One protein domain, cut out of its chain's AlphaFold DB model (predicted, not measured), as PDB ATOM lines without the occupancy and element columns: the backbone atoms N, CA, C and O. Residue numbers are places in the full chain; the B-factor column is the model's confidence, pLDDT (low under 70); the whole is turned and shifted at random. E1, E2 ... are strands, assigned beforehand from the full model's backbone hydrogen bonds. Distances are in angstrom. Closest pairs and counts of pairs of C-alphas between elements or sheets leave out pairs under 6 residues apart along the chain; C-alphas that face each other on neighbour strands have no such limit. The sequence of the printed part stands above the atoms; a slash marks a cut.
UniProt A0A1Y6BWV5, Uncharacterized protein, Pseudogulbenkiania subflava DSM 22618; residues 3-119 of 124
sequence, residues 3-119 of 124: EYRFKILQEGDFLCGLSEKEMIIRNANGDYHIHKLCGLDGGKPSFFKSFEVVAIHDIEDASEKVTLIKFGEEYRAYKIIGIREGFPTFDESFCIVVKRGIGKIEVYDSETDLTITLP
ATOM      1  N   GLU A   3      12.219  42.364 119.952       75.00
ATOM      2  CA  GLU A   3      12.804  41.404 119.019       75.00
ATOM      3  C   GLU A   3      13.235  40.135 119.763       75.00
ATOM      4  O   GLU A   3      14.067  40.188 120.670       75.00
ATOM      5  N   TYR A   4      12.686  38.985 119.369       77.75
ATOM      6  CA  TYR A   4      12.969  37.683 119.978       77.75
ATOM      7  C   TYR A   4      13.905  36.875 119.079       77.75
ATOM      8  O   TYR A   4      13.536  36.457 117.984       77.75
ATOM      9  N   ARG A   5      15.134  36.644 119.539       80.69
ATOM     10  CA  ARG A   5      16.223  36.012 118.790       80.69
ATOM     11  C   ARG A   5      16.402  34.554 119.200       80.69
ATOM     12  O   ARG A   5      16.986  34.281 120.247       80.69
ATOM     13  N   PHE A   6      15.974  33.629 118.351       79.31
ATOM     14  CA  PHE A   6      16.147  32.189 118.528       79.31
ATOM     15  C   PHE A   6      17.455  31.761 117.867       79.31
ATOM     16  O   PHE A   6      17.596  31.764 116.643       79.31
ATOM     17  N   LYS A   7      18.440  31.411 118.687       81.25
ATOM     18  CA  LYS A   7      19.778  31.011 118.242       81.25
ATOM     19  C   LYS A   7      19.896  29.496 118.217       81.25
ATOM     20  O   LYS A   7      20.606  28.956 119.052       81.25
ATOM     21  N   ILE A   8      19.162  28.817 117.344       77.19
ATOM     22  CA  ILE A   8      19.014  27.349 117.398       77.19
ATOM     23  C   ILE A   8      19.462  26.627 116.124       77.19
ATOM     24  O   ILE A   8      19.601  25.410 116.154       77.19
ATOM     25  N   LEU A   9      19.698  27.355 115.028       80.31
ATOM     26  CA  LEU A   9      20.117  26.748 113.765       80.31
ATOM     27  C   LEU A   9      21.587  26.330 113.820       80.31
ATOM     28  O   LEU A   9      22.440  27.095 114.294       80.31
ATOM     29  N   GLN A  10      21.876  25.154 113.280       84.12
ATOM     30  CA  GLN A  10      23.218  24.671 112.989       84.12
ATOM     31  C   GLN A  10      23.604  24.963 111.532       84.12
ATOM     32  O   GLN A  10      22.849  25.541 110.744       84.12
ATOM     33  N   GLU A  11      24.842  24.632 111.174       83.12
ATOM     34  CA  GLU A  11      25.306  24.766 109.800       83.12
ATOM     35  C   GLU A  11      24.584  23.775 108.876       83.12
ATOM     36  O   GLU A  11      24.542  22.581 109.145       83.12
ATOM     37  N   GLY A  12      24.023  24.292 107.780       80.31
ATOM     38  CA  GLY A  12      23.230  23.514 106.825       80.31
ATOM     39  C   GLY A  12      21.744  23.391 107.179       80.31
ATOM     40  O   GLY A  12      20.995  22.853 106.370       80.31
ATOM     41  N   ASP A  13      21.307  23.935 108.318       82.94
ATOM     42  CA  ASP A  13      19.892  23.964 108.682       82.94
ATOM     43  C   ASP A  13      19.103  25.016 107.883       82.94
ATOM     44  O   ASP A  13      19.584  26.119 107.587       82.94
ATOM     45  N   PHE A  14      17.841  24.702 107.601       80.12
ATOM     46  CA  PHE A  14      16.878  25.565 106.927       80.12
ATOM     47  C   PHE A  14      15.610  25.699 107.767       80.12
ATOM     48  O   PHE A  14      15.004  24.706 108.154       80.12
ATOM     49  N   LEU A  15      15.179  26.937 108.028       81.38
ATOM     50  CA  LEU A  15      13.865  27.180 108.616       81.38
ATOM     51  C   LEU A  15      12.797  26.966 107.540       81.38
ATOM     52  O   LEU A  15      12.803  27.644 106.513       81.38
ATOM     53  N   CYS A  16      11.898  26.027 107.795       78.62
ATOM     54  CA  CYS A  16      10.902  25.567 106.838       78.62
ATOM     55  C   CYS A  16       9.504  26.091 107.135       78.62
ATOM     56  O   CYS A  16       8.742  26.369 106.217       78.62
ATOM     57  N   GLY A  17       9.177  26.235 108.415       78.88
ATOM     58  CA  GLY A  17       7.860  26.663 108.848       78.88
ATOM     59  C   GLY A  17       7.900  27.233 110.251       78.88
ATOM     60  O   GLY A  17       8.717  26.833 111.083       78.88
ATOM     61  N   LEU A  18       7.012  28.184 110.507       80.38
ATOM     62  CA  LEU A  18       6.838  28.781 111.819       80.38
ATOM     63  C   LEU A  18       5.365  29.131 112.022       80.38
ATOM     64  O   LEU A  18       4.779  29.870 111.232       80.38
ATOM     65  N   SER A  19       4.790  28.622 113.101       76.25
ATOM     66  CA  SER A  19       3.424  28.890 113.533       76.25
ATOM     67  C   SER A  19       3.396  29.326 114.998       76.25
ATOM     68  O   SER A  19       4.414  29.326 115.689       76.25
ATOM     69  N   GLU A  20       2.205  29.659 115.494       71.19
ATOM     70  CA  GLU A  20       1.964  29.962 116.912       71.19
ATOM     71  C   GLU A  20       2.311  28.786 117.851       71.19
ATOM     72  O   GLU A  20       2.547  28.999 119.041       71.19
ATOM     73  N   LYS A  21       2.369  27.558 117.316       73.88
ATOM     74  CA  LYS A  21       2.556  26.316 118.080       73.88
ATOM     75  C   LYS A  21       3.870  25.606 117.807       73.88
ATOM     76  O   LYS A  21       4.322  24.832 118.644       73.88
ATOM     77  N   GLU A  22       4.453  25.803 116.631       79.44
ATOM     78  CA  GLU A  22       5.533  24.952 116.141       79.44
ATOM     79  C   GLU A  22       6.528  25.725 115.285       79.44
ATOM     80  O   GLU A  22       6.174  26.643 114.544       79.44
ATOM     81  N   MET A  23       7.787  25.310 115.357       82.81
ATOM     82  CA  MET A  23       8.859  25.736 114.470       82.81
ATOM     83  C   MET A  23       9.494  24.512 113.837       82.81
ATOM     84  O   MET A  23       9.948  23.613 114.539       82.81
ATOM     85  N   ILE A  24       9.540  24.509 112.513       84.12
ATOM     86  CA  ILE A  24       9.978  23.377 111.706       84.12
ATOM     87  C   ILE A  24      11.312  23.744 111.066       84.12
ATOM     88  O   ILE A  24      11.390  24.687 110.272       84.12
ATOM     89  N   ILE A  25      12.361  23.000 111.402       85.31
ATOM     90  CA  ILE A  25      13.714  23.182 110.872       85.31
ATOM     91  C   ILE A  25      14.116  21.920 110.132       85.31
ATOM     92  O   ILE A  25      14.099  20.842 110.711       85.31
ATOM     93  N   ARG A  26      14.524  22.045 108.873       83.88
ATOM     94  CA  ARG A  26      15.186  20.960 108.155       83.88
ATOM     95  C   ARG A  26      16.678  21.008 108.427       83.88
ATOM     96  O   ARG A  26      17.301  22.031 108.155       83.88
ATOM     97  N   ASN A  27      17.246  19.926 108.936       84.50
ATOM     98  CA  ASN A  27      18.672  19.840 109.207       84.50
ATOM     99  C   ASN A  27      19.489  19.575 107.924       84.50
ATOM    100  O   ASN A  27      18.935  19.255 106.867       84.50
ATOM    101  N   ALA A  28      20.817  19.667 108.018       81.88
ATOM    102  CA  ALA A  28      21.725  19.422 106.890       81.88
ATOM    103  C   ALA A  28      21.620  18.007 106.279       81.88
ATOM    104  O   ALA A  28      21.901  17.821 105.095       81.88
ATOM    105  N   ASN A  29      21.198  17.015 107.072       79.38
ATOM    106  CA  ASN A  29      20.990  15.634 106.624       79.38
ATOM    107  C   ASN A  29      19.631  15.441 105.932       79.38
ATOM    108  O   ASN A  29      19.386  14.404 105.320       79.38
ATOM    109  N   GLY A  30      18.769  16.458 105.985       71.62
ATOM    110  CA  GLY A  30      17.453  16.470 105.375       71.62
ATOM    111  C   GLY A  30      16.305  16.082 106.305       71.62
ATOM    112  O   GLY A  30      15.173  16.128 105.825       71.62
ATOM    113  N   ASP A  31      16.556  15.760 107.579       77.31
ATOM    114  CA  ASP A  31      15.502  15.461 108.560       77.31
ATOM    115  C   ASP A  31      14.819  16.741 109.042       77.31
ATOM    116  O   ASP A  31      15.419  17.817 109.019       77.31
ATOM    117  N   TYR A  32      13.591  16.625 109.550       79.31
ATOM    118  CA  TYR A  32      12.867  17.743 110.142       79.31
ATOM    119  C   TYR A  32      12.875  17.661 111.665       79.31
ATOM    120  O   TYR A  32      12.539  16.641 112.265       79.31
ATOM    121  N   HIS A  33      13.247  18.767 112.295       84.44
ATOM    122  CA  HIS A  33      13.136  19.010 113.722       84.44
ATOM    123  C   HIS A  33      11.931  19.923 113.955       84.44
ATOM    124  O   HIS A  33      11.922  21.071 113.498       84.44
ATOM    125  N   ILE A  34      10.920  19.419 114.662       81.06
ATOM    126  CA  ILE A  34       9.739  20.194 115.051       81.06
ATOM    127  C   ILE A  34       9.871  20.584 116.518       81.06
ATOM    128  O   ILE A  34       9.825  19.745 117.419       81.06
ATOM    129  N   HIS A  35      10.039  21.877 116.760       79.00
ATOM    130  CA  HIS A  35      10.083  22.456 118.093       79.00
ATOM    131  C   HIS A  35       8.717  23.005 118.478       79.00
ATOM    132  O   HIS A  35       8.143  23.801 117.735       79.00
ATOM    133  N   LYS A  36       8.236  22.667 119.677       76.12
ATOM    134  CA  LYS A  36       7.035  23.296 120.232       76.12
ATOM    135  C   LYS A  36       7.331  24.746 120.623       76.12
ATOM    136  O   LYS A  36       8.352  25.058 121.243       76.12
ATOM    137  N   LEU A  37       6.404  25.623 120.264       73.19
ATOM    138  CA  LEU A  37       6.357  27.037 120.598       73.19
ATOM    139  C   LEU A  37       5.052  27.347 121.323       73.19
ATOM    140  O   LEU A  37       4.015  26.736 121.080       73.19
ATOM    141  N   CYS A  38       5.101  28.315 122.226       73.75
ATOM    142  CA  CYS A  38       3.906  28.854 122.860       73.75
ATOM    143  C   CYS A  38       4.096  30.333 123.198       73.75
ATOM    144  O   CYS A  38       5.208  30.859 123.156       73.75
ATOM    145  N   GLY A  39       3.004  31.027 123.533       70.19
ATOM    146  CA  GLY A  39       3.050  32.418 124.002       70.19
ATOM    147  C   GLY A  39       3.262  33.472 122.908       70.19
ATOM    148  O   GLY A  39       3.419  34.652 123.230       70.19
ATOM    149  N   LEU A  40       3.233  33.077 121.632       73.38
ATOM    150  CA  LEU A  40       3.322  33.994 120.491       73.38
ATOM    151  C   LEU A  40       2.150  34.982 120.453       73.38
ATOM    152  O   LEU A  40       2.356  36.185 120.306       73.38
ATOM    153  N   ASP A  41       0.939  34.497 120.705       68.69
ATOM    154  CA  ASP A  41      -0.307  35.272 120.649       68.69
ATOM    155  C   ASP A  41      -0.343  36.394 121.695       68.69
ATOM    156  O   ASP A  41      -0.974  37.429 121.493       68.69
ATOM    157  N   GLY A  42       0.363  36.188 122.813       65.19
ATOM    158  CA  GLY A  42       0.498  37.143 123.910       65.19
ATOM    159  C   GLY A  42       1.774  37.988 123.858       65.19
ATOM    160  O   GLY A  42       2.077  38.667 124.840       65.19
ATOM    161  N   GLY A  43       2.558  37.909 122.776       68.00
ATOM    162  CA  GLY A  43       3.817  38.649 122.629       68.00
ATOM    163  C   GLY A  43       4.901  38.238 123.632       68.00
ATOM    164  O   GLY A  43       5.777  39.036 123.956       68.00
ATOM    165  N   LYS A  44       4.832  37.015 124.169       71.25
ATOM    166  CA  LYS A  44       5.806  36.436 125.109       71.25
ATOM    167  C   LYS A  44       6.170  35.015 124.667       71.25
ATOM    168  O   LYS A  44       5.835  34.054 125.366       71.25
ATOM    169  N   PRO A  45       6.814  34.858 123.498       72.06
ATOM    170  CA  PRO A  45       7.138  33.544 122.984       72.06
ATOM    171  C   PRO A  45       8.074  32.799 123.932       72.06
ATOM    172  O   PRO A  45       9.035  33.359 124.462       72.06
ATOM    173  N   SER A  46       7.785  31.521 124.113       67.94
ATOM    174  CA  SER A  46       8.604  30.574 124.853       67.94
ATOM    175  C   SER A  46       8.883  29.356 123.976       67.94
ATOM    176  O   SER A  46       8.092  29.008 123.097       67.94
ATOM    177  N   PHE A  47      10.036  28.736 124.203       70.12
ATOM    178  CA  PHE A  47      10.562  27.645 123.388       70.12
ATOM    179  C   PHE A  47      10.950  26.468 124.257       70.12
ATOM    180  O   PHE A  47      11.597  26.647 125.296       70.12
ATOM    181  N   PHE A  48      10.627  25.279 123.764       69.94
ATOM    182  CA  PHE A  48      11.071  24.024 124.340       69.94
ATOM    183  C   PHE A  48      12.329  23.543 123.618       69.94
ATOM    184  O   PHE A  48      12.380  23.484 122.389       69.94
ATOM    185  N   LYS A  49      13.368  23.214 124.393       62.47
ATOM    186  CA  LYS A  49      14.639  22.696 123.857       62.47
ATOM    187  C   LYS A  49      14.490  21.336 123.182       62.47
ATOM    188  O   LYS A  49      15.255  21.036 122.268       62.47
ATOM    189  N   SER A  50      13.545  20.524 123.647       66.56
ATOM    190  CA  SER A  50      13.184  19.265 123.008       66.56
ATOM    191  C   SER A  50      12.514  19.533 121.660       66.56
ATOM    192  O   SER A  50      11.691  20.436 121.516       66.56
ATOM    193  N   PHE A  51      12.888  18.737 120.665       64.00
ATOM    194  CA  PHE A  51      12.231  18.690 119.368       64.00
ATOM    195  C   PHE A  51      11.881  17.256 119.039       64.00
ATOM    196  O   PHE A  51      12.607  16.324 119.389       64.00
ATOM    197  N   GLU A  52      10.766  17.097 118.348       67.31
ATOM    198  CA  GLU A  52      10.427  15.831 117.727       67.31
ATOM    199  C   GLU A  52      11.183  15.758 116.395       67.31
ATOM    200  O   GLU A  52      11.112  16.671 115.569       67.31
ATOM    201  N   VAL A  53      11.975  14.696 116.220       61.66
ATOM    202  CA  VAL A  53      12.638  14.398 114.946       61.66
ATOM    203  C   VAL A  53      11.678  13.578 114.113       61.66
ATOM    204  O   VAL A  53      11.275  12.487 114.515       61.66
ATOM    205  N   VAL A  54      11.330  14.090 112.944       53.31
ATOM    206  CA  VAL A  54      10.416  13.429 112.019       53.31
ATOM    207  C   VAL A  54      10.977  13.500 110.605       53.31
ATOM    208  O   VAL A  54      11.405  14.545 110.121       53.31
ATOM    209  N   ALA A  55      10.973  12.360 109.919       45.62
ATOM    210  CA  ALA A  55      11.226  12.294 108.488       45.62
ATOM    211  C   ALA A  55       9.905  12.605 107.770       45.62
ATOM    212  O   ALA A  55       9.087  11.713 107.550       45.62
ATOM    213  N   ILE A  56       9.648  13.882 107.488       43.16
ATOM    214  CA  ILE A  56       8.433  14.321 106.788       43.16
ATOM    215  C   ILE A  56       8.762  14.548 105.313       43.16
ATOM    216  O   ILE A  56       9.739  15.212 104.984       43.16
ATOM    217  N   HIS A  57       7.959  13.977 104.416       37.81
ATOM    218  CA  HIS A  57       8.191  14.051 102.974       37.81
ATOM    219  C   HIS A  57       7.530  15.247 102.270       37.81
ATOM    220  O   HIS A  57       7.907  15.497 101.133       37.81
ATOM    221  N   ASP A  58       6.660  16.027 102.926       42.00
ATOM    222  CA  ASP A  58       6.067  17.242 102.339       42.00
ATOM    223  C   ASP A  58       5.755  18.335 103.374       42.00
ATOM    224  O   ASP A  58       5.367  18.054 104.506       42.00
ATOM    225  N   ILE A  59       5.977  19.592 102.974       41.84
ATOM    226  CA  ILE A  59       6.167  20.764 103.853       41.84
ATOM    227  C   ILE A  59       5.014  21.777 103.808       41.84
ATOM    228  O   ILE A  59       5.067  22.807 104.479       41.84
ATOM    229  N   GLU A  60       3.998  21.523 102.985       48.28
ATOM    230  CA  GLU A  60       3.045  22.551 102.547       48.28
ATOM    231  C   GLU A  60       2.036  23.011 103.622       48.28
ATOM    232  O   GLU A  60       1.257  23.920 103.363       48.28
ATOM    233  N   ASP A  61       2.104  22.492 104.853       40.25
ATOM    234  CA  ASP A  61       1.157  22.807 105.942       40.25
ATOM    235  C   ASP A  61       1.661  23.833 106.988       40.25
ATOM    236  O   ASP A  61       1.089  23.991 108.073       40.25
ATOM    237  N   ALA A  62       2.720  24.596 106.699       43.97
ATOM    238  CA  ALA A  62       3.205  25.635 107.612       43.97
ATOM    239  C   ALA A  62       2.339  26.923 107.576       43.97
ATOM    240  O   ALA A  62       2.620  27.851 106.829       43.97
ATOM    241  N   SER A  63       1.307  26.976 108.431       52.91
ATOM    242  CA  SER A  63       0.572  28.154 108.963       52.91
ATOM    243  C   SER A  63       0.601  29.484 108.169       52.91
ATOM    244  O   SER A  63       1.545  30.269 108.258       52.91
ATOM    245  N   GLU A  64      -0.552  29.858 107.605       56.44
ATOM    246  CA  GLU A  64      -0.814  31.065 106.789       56.44
ATOM    247  C   GLU A  64      -0.731  32.444 107.499       56.44
ATOM    248  O   GLU A  64      -0.906  33.481 106.858       56.44
ATOM    249  N   LYS A  65      -0.502  32.516 108.820       68.12
ATOM    250  CA  LYS A  65      -0.595  33.783 109.596       68.12
ATOM    251  C   LYS A  65       0.734  34.487 109.880       68.12
ATOM    252  O   LYS A  65       0.749  35.596 110.426       68.12
ATOM    253  N   VAL A  66       1.845  33.851 109.530       66.56
ATOM    254  CA  VAL A  66       3.197  34.360 109.758       66.56
ATOM    255  C   VAL A  66       3.948  34.315 108.436       66.56
ATOM    256  O   VAL A  66       3.905  33.317 107.728       66.56
ATOM    257  N   THR A  67       4.634  35.402 108.088       72.94
ATOM    258  CA  THR A  67       5.504  35.445 106.906       72.94
ATOM    259  C   THR A  67       6.957  35.296 107.331       72.94
ATOM    260  O   THR A  67       7.389  35.934 108.293       72.94
ATOM    261  N   LEU A  68       7.708  34.473 106.596       70.81
ATOM    262  CA  LEU A  68       9.146  34.281 106.770       70.81
ATOM    263  C   LEU A  68       9.908  35.032 105.677       70.81
ATOM    264  O   LEU A  68       9.687  34.815 104.489       70.81
ATOM    265  N   ILE A  69      10.840  35.893 106.080       76.81
ATOM    266  CA  ILE A  69      11.700  36.663 105.179       76.81
ATOM    267  C   ILE A  69      13.156  36.349 105.511       76.81
ATOM    268  O   ILE A  69      13.599  36.527 106.646       76.81
ATOM    269  N   LYS A  70      13.922  35.895 104.518       74.81
ATOM    270  CA  LYS A  70      15.361  35.662 104.672       74.81
ATOM    271  C   LYS A  70      16.135  36.969 104.483       74.81
ATOM    272  O   LYS A  70      16.025  37.602 103.438       74.81
ATOM    273  N   PHE A  71      16.961  37.328 105.463       72.00
ATOM    274  CA  PHE A  71      17.878  38.468 105.417       72.00
ATOM    275  C   PHE A  71      19.307  37.981 105.681       72.00
ATOM    276  O   PHE A  71      19.712  37.782 106.821       72.00
ATOM    277  N   GLY A  72      20.090  37.766 104.621       81.62
ATOM    278  CA  GLY A  72      21.439  37.206 104.752       81.62
ATOM    279  C   GLY A  72      21.423  35.801 105.371       81.62
ATOM    280  O   GLY A  72      20.875  34.871 104.776       81.62
ATOM    281  N   GLU A  73      22.030  35.656 106.555       75.06
ATOM    282  CA  GLU A  73      22.119  34.392 107.311       75.06
ATOM    283  C   GLU A  73      21.023  34.209 108.375       75.06
ATOM    284  O   GLU A  73      20.990  33.180 109.054       75.06
ATOM    285  N   GLU A  74      20.128  35.182 108.542       79.38
ATOM    286  CA  GLU A  74      19.008  35.098 109.479       79.38
ATOM    287  C   GLU A  74      17.661  35.019 108.754       79.38
ATOM    288  O   GLU A  74      17.480  35.517 107.639       79.38
ATOM    289  N   TYR A  75      16.698  34.388 109.417       78.50
ATOM    290  CA  TYR A  75      15.297  34.385 109.023       78.50
ATOM    291  C   TYR A  75      14.527  35.280 109.978       78.50
ATOM    292  O   TYR A  75      14.680  35.183 111.194       78.50
ATOM    293  N   ARG A  76      13.686  36.147 109.430       80.12
ATOM    294  CA  ARG A  76      12.793  37.002 110.201       80.12
ATOM    295  C   ARG A  76      11.369  36.546 109.992       80.12
ATOM    296  O   ARG A  76      10.957  36.341 108.853       80.12
ATOM    297  N   ALA A  77      10.633  36.406 111.080       79.44
ATOM    298  CA  ALA A  77       9.224  36.093 111.038       79.44
ATOM    299  C   ALA A  77       8.396  37.265 111.542       79.44
ATOM    300  O   ALA A  77       8.648  37.800 112.628       79.44
ATOM    301  N   TYR A  78       7.392  37.621 110.752       79.62
ATOM    302  CA  TYR A  78       6.462  38.696 111.052       79.62
ATOM    303  C   TYR A  78       5.049  38.147 111.114       79.62
ATOM    304  O   TYR A  78       4.623  37.393 110.235       79.62
ATOM    305  N   LYS A  79       4.304  38.564 112.136       78.38
ATOM    306  CA  LYS A  79       2.865  38.326 112.189       78.38
ATOM    307  C   LYS A  79       2.181  39.226 111.166       78.38
ATOM    308  O   LYS A  79       2.444  40.428 111.132       78.38
ATOM    309  N   ILE A  80       1.306  38.653 110.348       76.62
ATOM    310  CA  ILE A  80       0.495  39.418 109.397       76.62
ATOM    311  C   ILE A  80      -0.771  39.877 110.128       76.62
ATOM    312  O   ILE A  80      -1.555  39.054 110.597       76.62
ATOM    313  N   ILE A  81      -0.972  41.191 110.241       80.88
ATOM    314  CA  ILE A  81      -2.162  41.789 110.883       80.88
ATOM    315  C   ILE A  81      -3.252  42.159 109.878       80.88
ATOM    316  O   ILE A  81      -4.387  42.442 110.253       80.88
ATOM    317  N   GLY A  82      -2.922  42.142 108.592       76.19
ATOM    318  CA  GLY A  82      -3.863  42.366 107.510       76.19
ATOM    319  C   GLY A  82      -3.151  42.401 106.171       76.19
ATOM    320  O   GLY A  82      -1.933  42.259 106.095       76.19
ATOM    321  N   ILE A  83      -3.918  42.616 105.112       75.12
ATOM    322  CA  ILE A  83      -3.390  42.861 103.773       75.12
ATOM    323  C   ILE A  83      -3.925  44.218 103.341       75.12
ATOM    324  O   ILE A  83      -5.138  44.439 103.338       75.12
ATOM    325  N   ARG A  84      -3.025  45.132 102.989       71.25
ATOM    326  CA  ARG A  84      -3.370  46.449 102.460       71.25
ATOM    327  C   ARG A  84      -2.781  46.567 101.065       71.25
ATOM    328  O   ARG A  84      -1.584  46.395 100.882       71.25
ATOM    329  N   GLU A  85      -3.639  46.826 100.080       76.31
ATOM    330  CA  GLU A  85      -3.231  47.025  98.678       76.31
ATOM    331  C   GLU A  85      -2.449  45.834  98.083       76.31
ATOM    332  O   GLU A  85      -1.574  46.002  97.244       76.31
ATOM    333  N   GLY A  86      -2.767  44.609  98.520       71.19
ATOM    334  CA  GLY A  86      -2.092  43.388  98.064       71.19
ATOM    335  C   GLY A  86      -0.758  43.097  98.761       71.19
ATOM    336  O   GLY A  86      -0.169  42.051  98.508       71.19
ATOM    337  N   PHE A  87      -0.314  43.963  99.673       70.06
ATOM    338  CA  PHE A  87       0.877  43.749 100.490       70.06
ATOM    339  C   PHE A  87       0.492  43.352 101.920       70.06
ATOM    340  O   PHE A  87      -0.456  43.912 102.480       70.06
ATOM    341  N   PRO A  88       1.199  42.386 102.535       71.56
ATOM    342  CA  PRO A  88       0.975  42.049 103.931       71.56
ATOM    343  C   PRO A  88       1.385  43.224 104.824       71.56
ATOM    344  O   PRO A  88       2.487  43.760 104.714       71.56
ATOM    345  N   THR A  89       0.491  43.609 105.725       77.62
ATOM    346  CA  THR A  89       0.782  44.541 106.813       77.62
ATOM    347  C   THR A  89       1.291  43.731 107.997       77.62
ATOM    348  O   THR A  89       0.616  42.800 108.448       77.62
ATOM    349  N   PHE A  90       2.469  44.083 108.507       81.62
ATOM    350  CA  PHE A  90       3.112  43.372 109.608       81.62
ATOM    351  C   PHE A  90       2.809  44.007 110.965       81.62
ATOM    352  O   PHE A  90       2.634  45.219 111.073       81.62
ATOM    353  N   ASP A  91       2.767  43.178 112.004       80.69
ATOM    354  CA  ASP A  91       2.793  43.640 113.389       80.69
ATOM    355  C   ASP A  91       4.187  44.196 113.727       80.69
ATOM    356  O   ASP A  91       5.159  43.447 113.800       80.69
ATOM    357  N   GLU A  92       4.301  45.506 113.935       78.25
ATOM    358  CA  GLU A  92       5.573  46.149 114.303       78.25
ATOM    359  C   GLU A  92       5.894  46.045 115.803       78.25
ATOM    360  O   GLU A  92       6.992  46.402 116.240       78.25
ATOM    361  N   SER A  93       4.966  45.543 116.622       77.81
ATOM    362  CA  SER A  93       5.223  45.348 118.052       77.81
ATOM    363  C   SER A  93       6.141  44.151 118.325       77.81
ATOM    364  O   SER A  93       6.786  44.096 119.380       77.81
ATOM    365  N   PHE A  94       6.242  43.230 117.361       72.50
ATOM    366  CA  PHE A  94       6.813  41.904 117.543       72.50
ATOM    367  C   PHE A  94       7.533  41.392 116.286       72.50
ATOM    368  O   PHE A  94       6.982  41.381 115.189       72.50
ATOM    369  N   CYS A  95       8.753  40.881 116.454       79.69
ATOM    370  CA  CYS A  95       9.485  40.182 115.398       79.69
ATOM    371  C   CYS A  95      10.259  39.000 115.983       79.69
ATOM    372  O   CYS A  95      10.894  39.128 117.038       79.69
ATOM    373  N   ILE A  96      10.236  37.862 115.282       78.06
ATOM    374  CA  ILE A  96      11.127  36.738 115.579       78.06
ATOM    375  C   ILE A  96      12.300  36.770 114.619       78.06
ATOM    376  O   ILE A  96      12.112  36.804 113.408       78.06
ATOM    377  N   VAL A  97      13.508  36.670 115.158       80.44
ATOM    378  CA  VAL A  97      14.729  36.482 114.381       80.44
ATOM    379  C   VAL A  97      15.296  35.105 114.698       80.44
ATOM    380  O   VAL A  97      15.698  34.830 115.827       80.44
ATOM    381  N   VAL A  98      15.351  34.227 113.706       77.81
ATOM    382  CA  VAL A  98      15.958  32.900 113.807       77.81
ATOM    383  C   VAL A  98      17.316  32.938 113.115       77.81
ATOM    384  O   VAL A  98      17.413  33.267 111.934       77.81
ATOM    385  N   LYS A  99      18.382  32.608 113.845       81.31
ATOM    386  CA  LYS A  99      19.752  32.612 113.313       81.31
ATOM    387  C   LYS A  99      20.604  31.502 113.912       81.31
ATOM    388  O   LYS A  99      20.200  30.841 114.872       81.31
ATOM    389  N   ARG A 100      21.805  31.318 113.358       75.88
ATOM    390  CA  ARG A 100      22.791  30.366 113.888       75.88
ATOM    391  C   ARG A 100      23.132  30.662 115.353       75.88
ATOM    392  O   ARG A 100      23.290  31.826 115.741       75.88
ATOM    393  N   GLY A 101      23.277  29.619 116.169       72.25
ATOM    394  CA  GLY A 101      23.848  29.750 117.512       72.25
ATOM    395  C   GLY A 101      23.636  28.548 118.438       72.25
ATOM    396  O   GLY A 101      23.486  27.427 117.982       72.25
ATOM    397  N   ILE A 102      23.707  28.788 119.754       67.38
ATOM    398  CA  ILE A 102      23.961  27.755 120.785       67.38
ATOM    399  C   ILE A 102      22.720  27.235 121.542       67.38
ATOM    400  O   ILE A 102      22.827  26.794 122.683       67.38
ATOM    401  N   GLY A 103      21.527  27.332 120.968       64.38
ATOM    402  CA  GLY A 103      20.288  26.837 121.572       64.38
ATOM    403  C   GLY A 103      19.668  27.747 122.643       64.38
ATOM    404  O   GLY A 103      19.248  27.254 123.692       64.38
ATOM    405  N   LYS A 104      19.632  29.072 122.428       69.94
ATOM    406  CA  LYS A 104      19.085  30.046 123.402       69.94
ATOM    407  C   LYS A 104      18.175  31.105 122.774       69.94
ATOM    408  O   LYS A 104      18.321  31.406 121.589       69.94
ATOM    409  N   ILE A 105      17.294  31.698 123.587       75.75
ATOM    410  CA  ILE A 105      16.482  32.863 123.208       75.75
ATOM    411  C   ILE A 105      17.053  34.125 123.857       75.75
ATOM    412  O   ILE A 105      17.259  34.174 125.070       75.75
ATOM    413  N   GLU A 106      17.262  35.166 123.059       80.25
ATOM    414  CA  GLU A 106      17.517  36.526 123.545       80.25
ATOM    415  C   GLU A 106      16.326  37.422 123.191       80.25
ATOM    416  O   GLU A 106      15.764  37.290 122.110       80.25
ATOM    417  N   VAL A 107      15.944  38.337 124.075       79.44
ATOM    418  CA  VAL A 107      14.935  39.370 123.806       79.44
ATOM    419  C   VAL A 107      15.625  40.714 123.839       79.44
ATOM    420  O   VAL A 107      16.247  41.058 124.843       79.44
ATOM    421  N   TYR A 108      15.515  41.454 122.749       81.25
ATOM    422  CA  TYR A 108      15.980  42.827 122.638       81.25
ATOM    423  C   TYR A 108      14.779  43.773 122.663       81.25
ATOM    424  O   TYR A 108      13.818  43.563 121.924       81.25
ATOM    425  N   ASP A 109      14.819  44.795 123.511       77.38
ATOM    426  CA  ASP A 109      13.795  45.838 123.580       77.38
ATOM    427  C   ASP A 109      14.378  47.160 123.066       77.38
ATOM    428  O   ASP A 109      15.262  47.749 123.687       77.38
ATOM    429  N   SER A 110      13.876  47.624 121.919       78.56
ATOM    430  CA  SER A 110      14.406  48.803 121.228       78.56
ATOM    431  C   SER A 110      14.143  50.120 121.962       78.56
ATOM    432  O   SER A 110      14.782  51.118 121.651       78.56
ATOM    433  N   GLU A 111      13.167  50.167 122.874       77.94
ATOM    434  CA  GLU A 111      12.832  51.394 123.614       77.94
ATOM    435  C   GLU A 111      13.796  51.623 124.776       77.94
ATOM    436  O   GLU A 111      14.070  52.761 125.149       77.94
ATOM    437  N   THR A 112      14.314  50.533 125.339       78.94
ATOM    438  CA  THR A 112      15.193  50.561 126.515       78.94
ATOM    439  C   THR A 112      16.644  50.207 126.200       78.94
ATOM    440  O   THR A 112      17.496  50.339 127.073       78.94
ATOM    441  N   ASP A 113      16.925  49.759 124.973       80.31
ATOM    442  CA  ASP A 113      18.222  49.246 124.510       80.31
ATOM    443  C   ASP A 113      18.774  48.089 125.369       80.31
ATOM    444  O   ASP A 113      19.979  47.855 125.480       80.31
ATOM    445  N   LEU A 114      17.872  47.331 126.000       70.88
ATOM    446  CA  LEU A 114      18.212  46.199 126.856       70.88
ATOM    447  C   LEU A 114      18.085  44.879 126.094       70.88
ATOM    448  O   LEU A 114      17.116  44.635 125.378       70.88
ATOM    449  N   THR A 115      19.056  43.987 126.311       80.19
ATOM    450  CA  THR A 115      18.987  42.585 125.882       80.19
ATOM    451  C   THR A 115      18.919  41.675 127.102       80.19
ATOM    452  O   THR A 115      19.816  41.697 127.943       80.19
ATOM    453  N   ILE A 116      17.894  40.831 127.174       78.75
ATOM    454  CA  ILE A 116      17.751  39.794 128.203       78.75
ATOM    455  C   ILE A 116      17.835  38.408 127.563       78.75
ATOM    456  O   ILE A 116      17.384  38.204 126.441       78.75
ATOM    457  N   THR A 117      18.418  37.432 128.257       77.06
ATOM    458  CA  THR A 117      18.380  36.027 127.818       77.06
ATOM    459  C   THR A 117      17.234  35.332 128.533       77.06
ATOM    460  O   THR A 117      17.191  35.348 129.763       77.06
ATOM    461  N   LEU A 118      16.320  34.720 127.780       70.69
ATOM    462  CA  LEU A 118      15.282  33.881 128.368       70.69
ATOM    463  C   LEU A 118      15.813  32.451 128.516       70.69
ATOM    464  O   LEU A 118      16.410  31.920 127.569       70.69
ATOM    465  N   PRO A 119      15.617  31.813 129.682       64.19
ATOM    466  CA  PRO A 119      15.909  30.398 129.821       64.19
ATOM    467  C   PRO A 119      14.989  29.621 128.876       64.19
ATOM    468  O   PRO A 119      13.790  29.882 128.805       64.19
TER     469      PRO A 119
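AT A GLANCE: This is residues 3 to 119 of the 124 residues of an uncharacterized protein of Pseudogulbenkiania subflava DSM 22618 (UniProt A0A1Y6BWV5). Two strongly twisted sheets form a sandwich in which they are only partly face to face: E2 to E5 make the smaller sheet, and E1 with E6 to E11 the larger. The hairpins E7 and E8 and E10 and E11 extend the larger sheet in two directions, and E7 bends on its way to E8. The printed part has 117 residues with eleven named strands, E1 to E11 in chain order, and no named helix; the class is all strand. The smaller sheet runs E2 E3 E4 E5, all antiparallel; the larger is branched and mixed. The whole is compact, with a radius of gyration of the C-alphas of 14.2 A and spans of 39 by 36 by 27 A.

HOW THE PARTS SIT: E1, residues 3 to 9, has E9, residues 94 to 100, parallel on one side (N 6 to O 97, 2.8 A) and E10, residues 104 to 109, antiparallel on the other (N 5 to O 106, 2.7 A). A tight link leads from E1 to E2, residues 14 to 18. E2, E3, residues 22 to 26, E4, residues 32 to 38, and E5, residues 46 to 54, form a meander, each strand the antiparallel neighbour of the one before. Its pairs within hydrogen-bond range include N 14 and O 26 at 2.8 A, N 33 and O 25 at 2.7 A, and N 46 and O 38 at 2.8 A. E5 bends by 66 degrees at residue 49. E6, residues 66 to 71, E7, residues 74 to 84, and E8, residues 87 to 90, form a second meander, with N 69 and O 76 at 2.8 A and N 89 and O 82 at 2.8 A. E6 lies on one side of E7; E8 and E9 lie on the other, E9 antiparallel with N 75 and O 98 at 2.8 A. E7 bends by 81 degrees at residue 81. E10 and E11, residues 114 to 118, are a hairpin, with N 107 and O 116 at 2.8 A. Between the sheets, the closest C-alphas of E2 and E6 are those of Leu 18 and Val 66, 7.0 A apart. The sheets' best planes are 27 degrees apart.

IN THESE COORDINATES: E1 begins at C-alpha 3 (12.804, 41.404, 119.019). E7 is the longest strand by residues and measures 26.1 A from first to last C-alpha, ending at C-alpha 84 (-3.370, 46.449, 102.460). E5 measures 21.5 A, E9 20.0 A and E4 19.1 A. E11 ends at C-alpha 118 (15.282, 33.881, 128.368).

THE WHOLE: The C-alphas of His 57 and Thr 112 are the two farthest apart, at 44.0 A. The printed part has no cut. The link from E5 to E6, with 11 residues, is long. The mean pLDDT of the printed part is 73.1; 27 residues are under 70, among them residues 48 to 66.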